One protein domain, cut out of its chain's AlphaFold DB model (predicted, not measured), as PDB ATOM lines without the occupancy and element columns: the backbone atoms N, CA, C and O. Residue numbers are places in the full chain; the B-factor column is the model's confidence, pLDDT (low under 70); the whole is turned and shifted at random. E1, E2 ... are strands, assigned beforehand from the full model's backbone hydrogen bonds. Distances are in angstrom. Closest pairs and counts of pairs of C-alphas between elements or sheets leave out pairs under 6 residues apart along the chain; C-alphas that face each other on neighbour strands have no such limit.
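What this domain is: This is residues 2 to 58 of the 58 residues of an uncharacterized protein of Richelia intracellularis HM01 (UniProt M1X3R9). The domain has little regular structure: a small sheet of three strands folded as successive hairpins, with a long winding lead before it and a long tail, residues 46 to 58, after it. The 57 printed residues hold E1, E2 and E3, in that order along the chain and across the antiparallel sheet; the class is all strand, with 17 residues in strands and no named helix. The whole is loose, radius of gyration of the C-alphas 13.2 A, a rod spanning 47 by 23 by 17 A.

Where its parts are: After residues 2 to 19, E1 takes residues 20 to 26, 17.4 A, from C-alpha 20 at (10.621, -9.275, 1.167). E2 is residues 30 to 36, 17.6 A. E3 is residues 43 to 45, 6.8 A, ending at (6.930, 0.051, 9.107).

How they stand to each other: The strands form a meander, each the antiparallel neighbour of the one before. Hairpin E1 and E2 has a tight link and N 21 to O 35 at 2.8 A. Hairpin E2 and E3 has N 44 to O 34 at 2.9 A.

The domain as a whole: The C-alphas farthest apart, of Ser 38 and Lys 58, are 47.4 A apart. The printed part has no cut. pLDDT is under 70 at residues 2 to 6 and 48 to 58.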
ATOM      1  N   THR A   2       6.880   2.005  23.969       55.06
ATOM      2  CA  THR A   2       5.836   1.120  23.427       55.06
ATOM      3  C   THR A   2       5.431   1.627  22.049       55.06
ATOM      4  O   THR A   2       4.979   2.766  21.924       55.06
ATOM      5  N   ALA A   3       5.626   0.806  21.020       56.94
ATOM      6  CA  ALA A   3       5.079   1.061  19.694       56.94
ATOM      7  C   ALA A   3       3.600   0.651  19.690       56.94
ATOM      8  O   ALA A   3       3.249  -0.392  20.234       56.94
ATOM      9  N   THR A   4       2.728   1.491  19.132       57.91
ATOM     10  CA  THR A   4       1.292   1.191  19.030       57.91
ATOM     11  C   THR A   4       0.955   0.893  17.575       57.91
ATOM     12  O   THR A   4       1.270   1.690  16.685       57.91
ATOM     13  N   GLN A   5       0.304  -0.241  17.333       61.16
ATOM     14  CA  GLN A   5      -0.289  -0.563  16.042       61.16
ATOM     15  C   GLN A   5      -1.719  -0.008  16.021       61.16
ATOM     16  O   GLN A   5      -2.505  -0.272  16.928       61.16
ATOM     17  N   TYR A   6      -2.042   0.825  15.031       63.34
ATOM     18  CA  TYR A   6      -3.383   1.402  14.858       63.34
ATOM     19  C   TYR A   6      -3.919   1.072  13.463       63.34
ATOM     20  O   TYR A   6      -4.234   1.952  12.668       63.34
ATOM     21  N   HIS A   7      -3.934  -0.213  13.130       70.25
ATOM     22  CA  HIS A   7      -4.555  -0.742  11.920       70.25
ATOM     23  C   HIS A   7      -5.041  -2.166  12.184       70.25
ATOM     24  O   HIS A   7      -4.530  -2.855  13.060       70.25
ATOM     25  N   SER A   8      -6.086  -2.568  11.464       79.06
ATOM     26  CA  SER A   8      -6.805  -3.826  11.702       79.06
ATOM     27  C   SER A   8      -6.166  -5.047  11.041       79.06
ATOM     28  O   SER A   8      -6.630  -6.159  11.263       79.06
ATOM     29  N   LEU A   9      -5.150  -4.847  10.202       83.81
ATOM     30  CA  LEU A   9      -4.450  -5.904   9.474       83.81
ATOM     31  C   LEU A   9      -2.999  -5.963   9.946       83.81
ATOM     32  O   LEU A   9      -2.467  -4.966  10.403       83.81
ATOM     33  N   ALA A  10      -2.352  -7.112   9.838       85.00
ATOM     34  CA  ALA A  10      -0.923  -7.254  10.084       85.00
ATOM     35  C   ALA A  10      -0.349  -8.191   9.024       85.00
ATOM     36  O   ALA A  10      -1.065  -9.050   8.503       85.00
ATOM     37  N   ILE A  11       0.930  -8.019   8.694       88.06
ATOM     38  CA  ILE A  11       1.638  -8.973   7.842       88.06
ATOM     39  C   ILE A  11       1.913 -10.227   8.674       88.06
ATOM     40  O   ILE A  11       2.510 -10.145   9.748       88.06
ATOM     41  N   ASP A  12       1.479 -11.373   8.159       85.62
ATOM     42  CA  ASP A  12       1.771 -12.684   8.730       85.62
ATOM     43  C   ASP A  12       3.261 -13.018   8.545       85.62
ATOM     44  O   ASP A  12       3.786 -12.990   7.427       85.62
ATOM     45  N   CYS A  13       3.949 -13.351   9.641       87.88
ATOM     46  CA  CYS A  13       5.362 -13.725   9.633       87.88
ATOM     47  C   CYS A  13       5.636 -15.082   8.961       87.88
ATOM     48  O   CYS A  13       6.795 -15.407   8.714       87.88
ATOM     49  N   HIS A  14       4.601 -15.863   8.640       88.00
ATOM     50  CA  HIS A  14       4.710 -17.144   7.941       88.00
ATOM     51  C   HIS A  14       4.221 -17.099   6.490       88.00
ATOM     52  O   HIS A  14       4.434 -18.055   5.744       88.00
ATOM     53  N   SER A  15       3.583 -16.003   6.072       90.00
ATOM     54  CA  SER A  15       2.971 -15.872   4.750       90.00
ATOM     55  C   SER A  15       3.239 -14.491   4.153       90.00
ATOM     56  O   SER A  15       2.386 -13.601   4.177       90.00
ATOM     57  N   TYR A  16       4.422 -14.330   3.560       91.25
ATOM     58  CA  TYR A  16       4.838 -13.123   2.847       91.25
ATOM     59  C   TYR A  16       5.655 -13.477   1.587       91.25
ATOM     60  O   TYR A  16       6.194 -14.578   1.496       91.25
ATOM     61  N   PRO A  17       5.745 -12.582   0.586       93.88
ATOM     62  CA  PRO A  17       6.514 -12.842  -0.632       93.88
ATOM     63  C   PRO A  17       8.028 -12.951  -0.379       93.88
ATOM     64  O   PRO A  17       8.586 -12.095   0.301       93.88
ATOM     65  N   ASP A  18       8.713 -13.889  -1.045       94.06
ATOM     66  CA  ASP A  18      10.173 -14.115  -0.925       94.06
ATOM     67  C   ASP A  18      11.044 -12.907  -1.313       94.06
ATOM     68  O   ASP A  18      12.223 -12.835  -0.978       94.06
ATOM     69  N   ILE A  19      10.483 -11.940  -2.043       95.38
ATOM     70  CA  ILE A  19      11.169 -10.682  -2.373       95.38
ATOM     71  C   ILE A  19      11.309  -9.753  -1.160       95.38
ATOM     72  O   ILE A  19      12.064  -8.781  -1.217       95.38
ATOM     73  N   LEU A  20      10.599 -10.042  -0.067       94.50
ATOM     74  CA  LEU A  20      10.621  -9.275   1.167       94.50
ATOM     75  C   LEU A  20      11.394 -10.004   2.265       94.50
ATOM     76  O   LEU A  20      11.369 -11.223   2.381       94.50
ATOM     77  N   LYS A  21      12.038  -9.218   3.120       94.06
ATOM     78  CA  LYS A  21      12.769  -9.654   4.299       94.06
ATOM     79  C   LYS A  21      12.135  -9.033   5.533       94.06
ATOM     80  O   LYS A  21      12.032  -7.809   5.617       94.06
ATOM     81  N   ILE A  22      11.767  -9.857   6.511       92.44
ATOM     82  CA  ILE A  22      11.364  -9.369   7.832       92.44
ATOM     83  C   ILE A  22      12.613  -8.874   8.570       92.44
ATOM     84  O   ILE A  22      13.582  -9.616   8.744       92.44
ATOM     85  N   ASN A  23      12.585  -7.617   9.009       91.62
ATOM     86  CA  ASN A  23      13.692  -6.994   9.733       91.62
ATOM     87  C   ASN A  23      13.470  -7.058  11.249       91.62
ATOM     88  O   ASN A  23      14.423  -7.287  11.990       91.62
ATOM     89  N   THR A  24      12.219  -6.884  11.696       90.00
ATOM     90  CA  THR A  24      11.842  -6.873  13.118       90.00
ATOM     91  C   THR A  24      10.417  -7.390  13.303       90.00
ATOM     92  O   THR A  24       9.531  -7.049  12.515       90.00
ATOM     93  N   TRP A  25      10.173  -8.129  14.386       87.94
ATOM     94  CA  TRP A  25       8.846  -8.570  14.821       87.94
ATOM     95  C   TRP A  25       8.668  -8.446  16.342       87.94
ATOM     96  O   TRP A  25       9.632  -8.221  17.074       87.94
ATOM     97  N   VAL A  26       7.423  -8.571  16.803       83.19
ATOM     98  CA  VAL A  26       7.029  -8.613  18.221       83.19
ATOM     99  C   VAL A  26       6.210  -9.875  18.477       83.19
ATOM    100  O   VAL A  26       5.424 -10.286  17.620       83.19
ATOM    101  N   ASP A  27       6.424 -10.476  19.650       80.44
ATOM    102  CA  ASP A  27       5.742 -11.683  20.142       80.44
ATOM    103  C   ASP A  27       5.743 -12.853  19.136       80.44
ATOM    104  O   ASP A  27       4.807 -13.640  19.088       80.44
ATOM    105  N   ASP A  28       6.784 -12.928  18.299       70.94
ATOM    106  CA  ASP A  28       6.985 -13.908  17.215       70.94
ATOM    107  C   ASP A  28       5.884 -13.984  16.140       70.94
ATOM    108  O   ASP A  28       5.986 -14.785  15.213       70.94
ATOM    109  N   VAL A  29       4.870 -13.115  16.195       77.81
ATOM    110  CA  VAL A  29       3.689 -13.198  15.313       77.81
ATOM    111  C   VAL A  29       3.358 -11.909  14.572       77.81
ATOM    112  O   VAL A  29       2.604 -11.943  13.605       77.81
ATOM    113  N   THR A  30       3.906 -10.762  14.990       84.62
ATOM    114  CA  THR A  30       3.577  -9.468  14.369       84.62
ATOM    115  C   THR A  30       4.812  -8.836  13.748       84.62
ATOM    116  O   THR A  30       5.707  -8.371  14.458       84.62
ATOM    117  N   VAL A  31       4.855  -8.780  12.415       89.00
ATOM    118  CA  VAL A  31       5.899  -8.065  11.670       89.00
ATOM    119  C   VAL A  31       5.797  -6.569  11.962       89.00
ATOM    120  O   VAL A  31       4.755  -5.961  11.748       89.00
ATOM    121  N   MET A  32       6.891  -5.972  12.433       88.44
ATOM    122  CA  MET A  32       6.988  -4.534  12.710       88.44
ATOM    123  C   MET A  32       7.684  -3.785  11.581       88.44
ATOM    124  O   MET A  32       7.322  -2.653  11.272       88.44
ATOM    125  N   VAL A  33       8.705  -4.403  10.989       91.25
ATOM    126  CA  VAL A  33       9.498  -3.806   9.913       91.25
ATOM    127  C   VAL A  33       9.801  -4.868   8.871       91.25
ATOM    128  O   VAL A  33      10.253  -5.966   9.210       91.25
ATOM    129  N   ILE A  34       9.591  -4.517   7.608       94.12
ATOM    130  CA  ILE A  34       9.850  -5.370   6.450       94.12
ATOM    131  C   ILE A  34      10.558  -4.558   5.361       94.12
ATOM    132  O   ILE A  34      10.294  -3.369   5.197       94.12
ATOM    133  N   SER A  35      11.479  -5.179   4.627       95.19
ATOM    134  CA  SER A  35      12.256  -4.517   3.570       95.19
ATOM    135  C   SER A  35      12.346  -5.364   2.309       95.19
ATOM    136  O   SER A  35      12.178  -6.579   2.359       95.19
ATOM    137  N   HIS A  36      12.608  -4.742   1.161       96.69
ATOM    138  CA  HIS A  36      12.822  -5.483  -0.082       96.69
ATOM    139  C   HIS A  36      14.251  -6.043  -0.153       96.69
ATOM    140  O   HIS A  36      15.221  -5.317   0.070       96.69
ATOM    141  N   HIS A  37      14.412  -7.304  -0.565       93.56
ATOM    142  CA  HIS A  37      15.717  -7.972  -0.646       93.56
ATOM    143  C   HIS A  37      16.714  -7.250  -1.564       93.56
ATOM    144  O   HIS A  37      17.852  -6.997  -1.177       93.56
ATOM    145  N   SER A  38      16.290  -6.897  -2.779       95.88
ATOM    146  CA  SER A  38      17.147  -6.218  -3.767       95.88
ATOM    147  C   SER A  38      17.239  -4.702  -3.577       95.88
ATOM    148  O   SER A  38      18.109  -4.062  -4.160       95.88
ATOM    149  N   TYR A  39      16.344  -4.117  -2.779       95.75
ATOM    150  CA  TYR A  39      16.194  -2.670  -2.643       95.75
ATOM    151  C   TYR A  39      16.054  -2.329  -1.165       95.75
ATOM    152  O   TYR A  39      14.980  -1.967  -0.701       95.75
ATOM    153  N   ALA A  40      17.157  -2.432  -0.422       88.06
ATOM    154  CA  ALA A  40      17.161  -2.251   1.032       88.06
ATOM    155  C   ALA A  40      16.661  -0.869   1.506       88.06
ATOM    156  O   ALA A  40      16.316  -0.710   2.669       88.06
ATOM    157  N   HIS A  41      16.624   0.131   0.619       92.38
ATOM    158  CA  HIS A  41      16.065   1.455   0.907       92.38
ATOM    159  C   HIS A  41      14.527   1.490   0.872       92.38
ATOM    160  O   HIS A  41      13.936   2.468   1.324       92.38
ATOM    161  N   ILE A  42      13.885   0.458   0.318       94.69
ATOM    162  CA  ILE A  42      12.436   0.274   0.353       94.69
ATOM    163  C   ILE A  42      12.121  -0.513   1.625       94.69
ATOM    164  O   ILE A  42      12.333  -1.726   1.693       94.69
ATOM    165  N   GLU A  43      11.634   0.208   2.628       93.19
ATOM    166  CA  GLU A  43      11.256  -0.312   3.938       93.19
ATOM    167  C   GLU A  43       9.836   0.140   4.269       93.19
ATOM    168  O   GLU A  43       9.469   1.290   4.016       93.19
ATOM    169  N   ASP A  44       9.061  -0.765   4.857       90.00
ATOM    170  CA  ASP A  44       7.768  -0.448   5.439       90.00
ATOM    171  C   ASP A  44       7.748  -0.762   6.936       90.00
ATOM    172  O   ASP A  44       8.351  -1.726   7.419       90.00
ATOM    173  N   ASN A  45       7.041   0.092   7.668       88.69
ATOM    174  CA  ASN A  45       6.930   0.051   9.107       88.69
ATOM    175  C   ASN A  45       5.458  -0.088   9.508       88.69
ATOM    176  O   ASN A  45       4.671   0.853   9.404       88.69
ATOM    177  N   GLN A  46       5.126  -1.257  10.049       84.12
ATOM    178  CA  GLN A  46       3.790  -1.641  10.495       84.12
ATOM    179  C   GLN A  46       3.455  -1.102  11.902       84.12
ATOM    180  O   GLN A  46       2.496  -1.539  12.525       84.12
ATOM    181  N   PHE A  47       4.195  -0.135  12.454       77.00
ATOM    182  CA  PHE A  47       3.772   0.602  13.646       77.00
ATOM    183  C   PHE A  47       3.563   2.086  13.358       77.00
ATOM    184  O   PHE A  47       4.298   2.736  12.613       77.00
ATOM    185  N   TYR A  48       2.554   2.668  14.007       66.44
ATOM    186  CA  TYR A  48       2.258   4.082  13.842       66.44
ATOM    187  C   TYR A  48       3.270   4.923  14.633       66.44
ATOM    188  O   TYR A  48       3.151   5.104  15.847       66.44
ATOM    189  N   ARG A  49       4.285   5.460  13.943       56.53
ATOM    190  CA  ARG A  49       5.344   6.290  14.550       56.53
ATOM    191  C   ARG A  49       4.829   7.564  15.229       56.53
ATOM    192  O   ARG A  49       5.437   8.013  16.196       56.53
ATOM    193  N   ALA A  50       3.720   8.146  14.770       53.16
ATOM    194  CA  ALA A  50       3.278   9.467  15.230       53.16
ATOM    195  C   ALA A  50       2.519   9.470  16.574       53.16
ATOM    196  O   ALA A  50       2.000  10.505  16.988       53.16
ATOM    197  N   ARG A  51       2.472   8.347  17.302       52.38
ATOM    198  CA  ARG A  51       1.939   8.312  18.669       52.38
ATOM    199  C   ARG A  51       2.825   7.440  19.553       52.38
ATOM    200  O   ARG A  51       2.416   6.371  19.993       52.38
ATOM    201  N   ILE A  52       4.053   7.901  19.820       53.53
ATOM    202  CA  ILE A  52       4.795   7.435  20.999       53.53
ATOM    203  C   ILE A  52       3.872   7.718  22.183       53.53
ATOM    204  O   ILE A  52       3.627   8.876  22.520       53.53
ATOM    205  N   LEU A  53       3.285   6.667  22.753       51.25
ATOM    206  CA  LEU A  53       2.467   6.781  23.946       51.25
ATOM    207  C   LEU A  53       3.428   7.116  25.090       51.25
ATOM    208  O   LEU A  53       3.972   6.230  25.749       51.25
ATOM    209  N   THR A  54       3.716   8.401  25.284       45.62
ATOM    210  CA  THR A  54       4.373   8.862  26.499       45.62
ATOM    211  C   THR A  54       3.443   8.451  27.626       45.62
ATOM    212  O   THR A  54       2.301   8.910  27.682       45.62
ATOM    213  N   SER A  55       3.883   7.541  28.492       54.34
ATOM    214  CA  SER A  55       3.167   7.228  29.721       54.34
ATOM    215  C   SER A  55       3.185   8.482  30.597       54.34
ATOM    216  O   SER A  55       4.050   8.630  31.459       54.34
ATOM    217  N   LEU A  56       2.273   9.421  30.348       47.06
ATOM    218  CA  LEU A  56       1.911  10.436  31.321       47.06
ATOM    219  C   LEU A  56       1.214   9.670  32.443       47.06
ATOM    220  O   LEU A  56       0.026   9.356  32.374       47.06
ATOM    221  N   ARG A  57       2.024   9.253  33.422       38.72
ATOM    222  CA  ARG A  57       1.536   8.793  34.716       38.72
ATOM    223  C   ARG A  57       0.601   9.882  35.252       38.72
ATOM    224  O   ARG A  57       0.948  11.061  35.185       38.72
ATOM    225  N   LYS A  58      -0.582   9.457  35.695       36.16
ATOM    226  CA  LYS A  58      -1.467  10.268  36.537       36.16
ATOM    227  C   LYS A  58      -0.732  10.717  37.792       36.16
ATOM    228  O   LYS A  58       0.128   9.935  38.259       36.16
TER     229      LYS A  58